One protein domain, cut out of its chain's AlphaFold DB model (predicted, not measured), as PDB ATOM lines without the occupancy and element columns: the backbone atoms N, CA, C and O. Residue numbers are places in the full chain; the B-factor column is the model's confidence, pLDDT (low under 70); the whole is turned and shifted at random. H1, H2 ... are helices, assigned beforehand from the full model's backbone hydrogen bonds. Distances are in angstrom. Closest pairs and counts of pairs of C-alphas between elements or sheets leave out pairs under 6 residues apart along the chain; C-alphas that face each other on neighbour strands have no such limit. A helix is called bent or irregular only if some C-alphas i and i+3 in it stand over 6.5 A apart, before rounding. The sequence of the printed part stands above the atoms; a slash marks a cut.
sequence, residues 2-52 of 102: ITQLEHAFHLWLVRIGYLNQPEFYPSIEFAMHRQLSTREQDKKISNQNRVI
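AT A GLANCE: This is residues 2 to 52 of the 102 residues of the protein "LLM class flavin-dependent oxidoreductase" of Mammaliicoccus fleurettii (UniProt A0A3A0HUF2). Three helices are set crosswise rather than side by side: H2 packs across H1, near Ala 8, while H3 lies across the end of H1, meeting residues 10 to 13 of H1 with its own residues 44 to 47, and H2 and H3 stay apart from each other. A wide loop, residues 14 to 27, swings out from the end of H1 to a far turn near Leu 19 and comes back to H2, and a tight link, residues 34 to 37, then leads from H2 across to H3. The printed part has 51 residues with three named helices, in the order H1, H2, H3, and no named strand; the class is all helix, with 31 of the 51 residues in helices. The whole is compact, with a radius of gyration of the C-alphas of 10.4 A, and rounded, spanning 24 by 23 by 21 A.

IN THESE COORDINATES: H1 is residues 2 to 13, from C-alpha 2 at (13.058, 58.354, 14.599) to C-alpha 13 at (11.332, 47.435, 26.360), 16.1 A from first to last C-alpha. After residues 14 to 27, which hold no named element, comes H2, residues 28 to 33, with C-alpha 28 at (11.937, 48.409, 11.974) and a length of 8.9 A. H3 is residues 38 to 50, the longest helix by residues with 13, and measures 19.7 A; C-alpha 50 is at (13.344, 56.564, 30.454). H3 is irregular: C-alphas 46 and 49 are 7.1 A apart, where about 5 A is found in a regular helix.

HOW THE PARTS SIT: H1 touches both other helices. It touches H2 with 11 pairs of C-alphas within 8 A, the closest being those of Ala 8 and Ala 31 at 5.1 A. The lines of H1 and H2 are about perpendicular, at 75 degrees. H1 and H3 only just touch, with 3 pairs of C-alphas within 8 A, and do so with residues 10 to 13 of H1 and residues 44 to 47 of H3 alone. The closest C-alphas of these two are those of His 10 and Lys 44, 6.1 A apart. The rough line of H3 is only just about perpendicular to that of H1, at 70.3 degrees. H2 and H3 are apart. In H1 each O i to N i+4 pair is within hydrogen-bond range; in H2 1 of 2 such pairs is, with 3 of 3 O i to N i+3 pairs within range, and in H3 7 of 9 O i to N i+4 pairs are.

THE WHOLE: The two C-alphas farthest apart are those of Ile 2 and Leu 19, at 29.2 A. The first and last printed C-alphas, Ile 2 and Ile 52, are 11.1 A apart. The link from H1 to H2 is long, with 14 residues whose C-alphas lie 5 to 16 A from the mean of the C-alphas, and the link from H2 to H3 is tight, with 4 residues. The printed part has no cut. The mean pLDDT of the printed part is 91.7, and no printed residue is under 70.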
ATOM      1  N   ILE A   2      12.851  58.414  13.127       83.06
ATOM      2  CA  ILE A   2      13.058  58.354  14.599       83.06
ATOM      3  C   ILE A   2      11.922  57.601  15.306       83.06
ATOM      4  O   ILE A   2      12.172  56.645  16.028       83.06
ATOM      5  N   THR A   3      10.667  57.941  15.003       87.81
ATOM      6  CA  THR A   3       9.479  57.284  15.578       87.81
ATOM      7  C   THR A   3       9.417  55.776  15.322       87.81
ATOM      8  O   THR A   3       8.874  55.034  16.133       87.81
ATOM      9  N   GLN A   4       9.986  55.301  14.209       90.31
ATOM     10  CA  GLN A   4      10.032  53.877  13.868       90.31
ATOM     11  C   GLN A   4      11.109  53.144  14.676       90.31
ATOM     12  O   GLN A   4      10.858  52.047  15.171       90.31
ATOM     13  N   LEU A   5      12.282  53.763  14.849       91.12
ATOM     14  CA  LEU A   5      13.348  53.259  15.720       91.12
ATOM     15  C   LEU A   5      12.897  53.222  17.183       91.12
ATOM     16  O   LEU A   5      13.052  52.208  17.858       91.12
ATOM     17  N   GLU A   6      12.265  54.299  17.645       91.75
ATOM     18  CA  GLU A   6      11.708  54.384  18.991       91.75
ATOM     19  C   GLU A   6      10.619  53.324  19.197       91.75
ATOM     20  O   GLU A   6      10.593  52.636  20.216       91.75
ATOM     21  N   HIS A   7       9.746  53.115  18.204       92.19
ATOM     22  CA  HIS A   7       8.732  52.069  18.277       92.19
ATOM     23  C   HIS A   7       9.344  50.670  18.400       92.19
ATOM     24  O   HIS A   7       8.908  49.897  19.256       92.19
ATOM     25  N   ALA A   8      10.370  50.360  17.602       94.00
ATOM     26  CA  ALA A   8      11.101  49.101  17.696       94.00
ATOM     27  C   ALA A   8      11.720  48.910  19.092       94.00
ATOM     28  O   ALA A   8      11.568  47.847  19.699       94.00
ATOM     29  N   PHE A   9      12.337  49.952  19.652       94.56
ATOM     30  CA  PHE A   9      12.883  49.888  21.005       94.56
ATOM     31  C   PHE A   9      11.795  49.663  22.063       94.56
ATOM     32  O   PHE A   9      11.938  48.778  22.907       94.56
ATOM     33  N   HIS A  10      10.663  50.367  21.986       93.81
ATOM     34  CA  HIS A  10       9.543  50.167  22.914       93.81
ATOM     35  C   HIS A  10       8.980  48.746  22.866       93.81
ATOM     36  O   HIS A  10       8.640  48.191  23.907       93.81
ATOM     37  N   LEU A  11       8.917  48.121  21.687       93.56
ATOM     38  CA  LEU A  11       8.469  46.730  21.554       93.56
ATOM     39  C   LEU A  11       9.373  45.742  22.303       93.56
ATOM     40  O   LEU A  11       8.865  44.741  22.820       93.56
ATOM     41  N   TRP A  12      10.674  46.025  22.364       94.31
ATOM     42  CA  TRP A  12      11.631  45.285  23.184       94.31
ATOM     43  C   TRP A  12      11.462  45.631  24.670       94.31
ATOM     44  O   TRP A  12      11.314  44.741  25.506       94.31
ATOM     45  N   LEU A  13      11.378  46.923  24.993       94.12
ATOM     46  CA  LEU A  13      11.332  47.435  26.360       94.12
ATOM     47  C   LEU A  13      10.076  47.003  27.137       94.12
ATOM     48  O   LEU A  13      10.132  46.781  28.342       94.12
ATOM     49  N   VAL A  14       8.931  46.814  26.477       94.00
ATOM     50  CA  VAL A  14       7.729  46.279  27.151       94.00
ATOM     51  C   VAL A  14       7.838  44.787  27.487       94.00
ATOM     52  O   VAL A  14       6.999  44.274  28.232       94.00
ATOM     53  N   ARG A  15       8.847  44.087  26.947       91.94
ATOM     54  CA  ARG A  15       9.073  42.641  27.099       91.94
ATOM     55  C   ARG A  15      10.281  42.283  27.964       91.94
ATOM     56  O   ARG A  15      10.414  41.108  28.308       91.94
ATOM     57  N   ILE A  16      11.131  43.238  28.335       89.38
ATOM     58  CA  ILE A  16      12.227  42.961  29.271       89.38
ATOM     59  C   ILE A  16      11.687  42.606  30.660       89.38
ATOM     60  O   ILE A  16      10.661  43.133  31.094       89.38
ATOM     61  N   GLY A  17      12.355  41.675  31.344       84.56
ATOM     62  CA  GLY A  17      11.936  41.184  32.664       84.56
ATOM     63  C   GLY A  17      10.857  40.093  32.644       84.56
ATOM     64  O   GLY A  17      10.420  39.651  33.704       84.56
ATOM     65  N   TYR A  18      10.429  39.633  31.466       88.31
ATOM     66  CA  TYR A  18       9.625  38.415  31.326       88.31
ATOM     67  C   TYR A  18      10.522  37.174  31.244       88.31
ATOM     68  O   TYR A  18      11.649  37.257  30.762       88.31
ATOM     69  N   LEU A  19       9.992  36.005  31.633       89.56
ATOM     70  CA  LEU A  19      10.705  34.721  31.515       89.56
ATOM     71  C   LEU A  19      11.185  34.444  30.078       89.56
ATOM     72  O   LEU A  19      12.273  33.922  29.885       89.56
ATOM     73  N   ASN A  20      10.389  34.827  29.074       88.44
ATOM     74  CA  ASN A  20      10.708  34.713  27.648       88.44
ATOM     75  C   ASN A  20      10.991  36.090  27.018       88.44
ATOM     76  O   ASN A  20      10.288  36.547  26.104       88.44
ATOM     77  N   GLN A  21      11.983  36.792  27.561       92.38
ATOM     78  CA  GLN A  21      12.401  38.089  27.037       92.38
ATOM     79  C   GLN A  21      13.115  37.966  25.677       92.38
ATOM     80  O   GLN A  21      13.762  36.955  25.406       92.38
ATOM     81  N   PRO A  22      13.008  38.985  24.811       91.81
ATOM     82  CA  PRO A  22      13.703  39.008  23.527       91.81
ATOM     83  C   PRO A  22      15.227  39.125  23.690       91.81
ATOM     84  O   PRO A  22      15.712  39.986  24.423       91.81
ATOM     85  N   GLU A  23      15.974  38.314  22.939       91.38
ATOM     86  CA  GLU A  23      17.450  38.324  22.921       91.38
ATOM     87  C   GLU A  23      18.035  39.483  22.099       91.38
ATOM     88  O   GLU A  23      19.154  39.930  22.342       91.38
ATOM     89  N   PHE A  24      17.263  40.007  21.146       91.50
ATOM     90  CA  PHE A  24      17.685  41.070  20.237       91.50
ATOM     91  C   PHE A  24      16.595  42.136  20.107       91.50
ATOM     92  O   PHE A  24      15.405  41.857  20.278       91.50
ATOM     93  N   TYR A  25      16.992  43.365  19.766       94.56
ATOM     94  CA  TYR A  25      16.036  44.401  19.374       94.56
ATOM     95  C   TYR A  25      15.300  43.972  18.096       94.56
ATOM     96  O   TYR A  25      15.917  43.369  17.220       94.56
ATOM     97  N   PRO A  26      14.007  44.279  17.940       94.88
ATOM     98  CA  PRO A  26      13.306  44.024  16.689       94.88
ATOM     99  C   PRO A  26      13.797  44.961  15.580       94.88
ATOM    100  O   PRO A  26      14.161  46.112  15.832       94.88
ATOM    101  N   SER A  27      13.757  44.489  14.332       94.69
ATOM    102  CA  SER A  27      13.948  45.354  13.166       94.69
ATOM    103  C   SER A  27      12.787  46.349  13.028       94.69
ATOM    104  O   SER A  27      11.687  46.112  13.532       94.69
ATOM    105  N   ILE A  28      13.010  47.453  12.306       93.25
ATOM    106  CA  ILE A  28      11.937  48.409  11.974       93.25
ATOM    107  C   ILE A  28      10.809  47.705  11.212       93.25
ATOM    108  O   ILE A  28       9.638  47.927  11.505       93.25
ATOM    109  N   GLU A  29      11.161  46.835  10.266       94.44
ATOM    110  CA  GLU A  29      10.195  46.080   9.470       94.44
ATOM    111  C   GLU A  29       9.299  45.210  10.356       94.44
ATOM    112  O   GLU A  29       8.076  45.291  10.261       94.44
ATOM    113  N   PHE A  30       9.885  44.444  11.282       94.31
ATOM    114  CA  PHE A  30       9.107  43.662  12.240       94.31
ATOM    115  C   PHE A  30       8.236  44.567  13.120       94.31
ATOM    116  O   PHE A  30       7.060  44.280  13.343       94.31
ATOM    117  N   ALA A  31       8.801  45.677  13.602       93.69
ATOM    118  CA  ALA A  31       8.104  46.609  14.477       93.69
ATOM    119  C   ALA A  31       6.864  47.221  13.815       93.69
ATOM    120  O   ALA A  31       5.823  47.319  14.452       93.69
ATOM    121  N   MET A  32       6.944  47.569  12.530       91.25
ATOM    122  CA  MET A  32       5.824  48.154  11.785       91.25
ATOM    123  C   MET A  32       4.618  47.217  11.649       91.25
ATOM    124  O   MET A  32       3.491  47.696  11.541       91.25
ATOM    125  N   HIS A  33       4.836  45.902  11.674       93.12
ATOM    126  CA  HIS A  33       3.768  44.908  11.550       93.12
ATOM    127  C   HIS A  33       3.256  44.401  12.906       93.12
ATOM    128  O   HIS A  33       2.236  43.711  12.964       93.12
ATOM    129  N   ARG A  34       3.934  44.735  14.012       90.75
ATOM    130  CA  ARG A  34       3.563  44.280  15.353       90.75
ATOM    131  C   ARG A  34       2.731  45.328  16.086       90.75
ATOM    132  O   ARG A  34       3.229  46.377  16.482       90.75
ATOM    133  N   GLN A  35       1.488  44.979  16.400       86.62
ATOM    134  CA  GLN A  35       0.637  45.805  17.256       86.62
ATOM    135  C   GLN A  35       0.904  45.541  18.746       86.62
ATOM    136  O   GLN A  35       1.145  44.407  19.166       86.62
ATOM    137  N   LEU A  36       0.855  46.607  19.546       88.88
ATOM    138  CA  LEU A  36       0.886  46.538  21.008       88.88
ATOM    139  C   LEU A  36      -0.528  46.278  21.536       88.88
ATOM    140  O   LEU A  36      -1.472  46.943  21.112       88.88
ATOM    141  N   SER A  37      -0.664  45.372  22.502       92.31
ATOM    142  CA  SER A  37      -1.895  45.266  23.299       92.31
ATOM    143  C   SER A  37      -2.099  46.509  24.177       92.31
ATOM    144  O   SER A  37      -1.136  47.219  24.469       92.31
ATOM    145  N   THR A  38      -3.317  46.741  24.680       94.50
ATOM    146  CA  THR A  38      -3.621  47.867  25.591       94.50
ATOM    147  C   THR A  38      -2.667  47.910  26.787       94.50
ATOM    148  O   THR A  38      -2.041  48.929  27.055       94.50
ATOM    149  N   ARG A  39      -2.427  46.761  27.432       92.00
ATOM    150  CA  ARG A  39      -1.486  46.665  28.558       92.00
ATOM    151  C   ARG A  39      -0.055  47.051  28.169       92.00
ATOM    152  O   ARG A  39       0.687  47.601  28.978       92.00
ATOM    153  N   GLU A  40       0.382  46.705  26.962       93.75
ATOM    154  CA  GLU A  40       1.717  47.082  26.490       93.75
ATOM    155  C   GLU A  40       1.783  48.555  26.071       93.75
ATOM    156  O   GLU A  40       2.841  49.163  26.209       93.75
ATOM    157  N   GLN A  41       0.675  49.146  25.615       94.12
ATOM    158  CA  GLN A  41       0.573  50.589  25.386       94.12
ATOM    159  C   GLN A  41       0.722  51.361  26.701       94.12
ATOM    160  O   GLN A  41       1.538  52.281  26.757       94.12
ATOM    161  N   ASP A  42       0.058  50.932  27.778       93.94
ATOM    162  CA  ASP A  42       0.211  51.548  29.104       93.94
ATOM    163  C   ASP A  42       1.664  51.467  29.593       93.94
ATOM    164  O   ASP A  42       2.252  52.452  30.050       93.94
ATOM    165  N   LYS A  43       2.300  50.299  29.421       92.81
ATOM    166  CA  LYS A  43       3.723  50.120  29.741       92.81
ATOM    167  C   LYS A  43       4.625  51.015  28.902       92.81
ATOM    168  O   LYS A  43       5.550  51.613  29.448       92.81
ATOM    169  N   LYS A  44       4.367  51.122  27.596       93.25
ATOM    170  CA  LYS A  44       5.100  52.023  26.703       93.25
ATOM    171  C   LYS A  44       5.047  53.452  27.240       93.25
ATOM    172  O   LYS A  44       6.105  54.049  27.400       93.25
ATOM    173  N   ILE A  45       3.856  53.956  27.575       92.50
ATOM    174  CA  ILE A  45       3.666  55.305  28.132       92.50
ATOM    175  C   ILE A  45       4.479  55.472  29.421       92.50
ATOM    176  O   ILE A  45       5.252  56.418  29.540       92.50
ATOM    177  N   SER A  46       4.404  54.510  30.348       91.00
ATOM    178  CA  SER A  46       5.165  54.573  31.608       91.00
ATOM    179  C   SER A  46       6.689  54.597  31.413       91.00
ATOM    180  O   SER A  46       7.417  55.162  32.229       91.00
ATOM    181  N   ASN A  47       7.180  54.013  30.318       90.75
ATOM    182  CA  ASN A  47       8.601  53.946  30.002       90.75
ATOM    183  C   ASN A  47       9.116  55.159  29.218       90.75
ATOM    184  O   ASN A  47      10.331  55.309  29.126       90.75
ATOM    185  N   GLN A  48       8.251  56.023  28.670       88.44
ATOM    186  CA  GLN A  48       8.672  57.144  27.813       88.44
ATOM    187  C   GLN A  48       9.707  58.050  28.489       88.44
ATOM    188  O   GLN A  48      10.706  58.393  27.871       88.44
ATOM    189  N   ASN A  49       9.548  58.328  29.786       87.12
ATOM    190  CA  ASN A  49      10.473  59.176  30.551       87.12
ATOM    191  C   ASN A  49      11.875  58.563  30.748       87.12
ATOM    192  O   ASN A  49      12.754  59.207  31.314       87.12
ATOM    193  N   ARG A  50      12.077  57.303  30.346       88.25
ATOM    194  CA  ARG A  50      13.344  56.564  30.454       88.25
ATOM    195  C   ARG A  50      14.027  56.387  29.097       88.25
ATOM    196  O   ARG A  50      15.042  55.700  29.025       88.25
ATOM    197  N   VAL A  51      13.457  56.948  28.029       92.69
ATOM    198  CA  VAL A  51      13.971  56.842  26.664       92.69
ATOM    199  C   VAL A  51      14.512  58.195  26.227       92.69
ATOM    200  O   VAL A  51      13.793  59.188  26.244       92.69
ATOM    201  N   ILE A  52      15.772  58.215  25.803       94.75
ATOM    202  CA  ILE A  52      16.375  59.358  25.117       94.75
ATOM    203  C   ILE A  52      16.422  59.011  23.630       94.75
ATOM    204  O   ILE A  52      17.077  58.050  23.226       94.75
TER     205      ILE A  52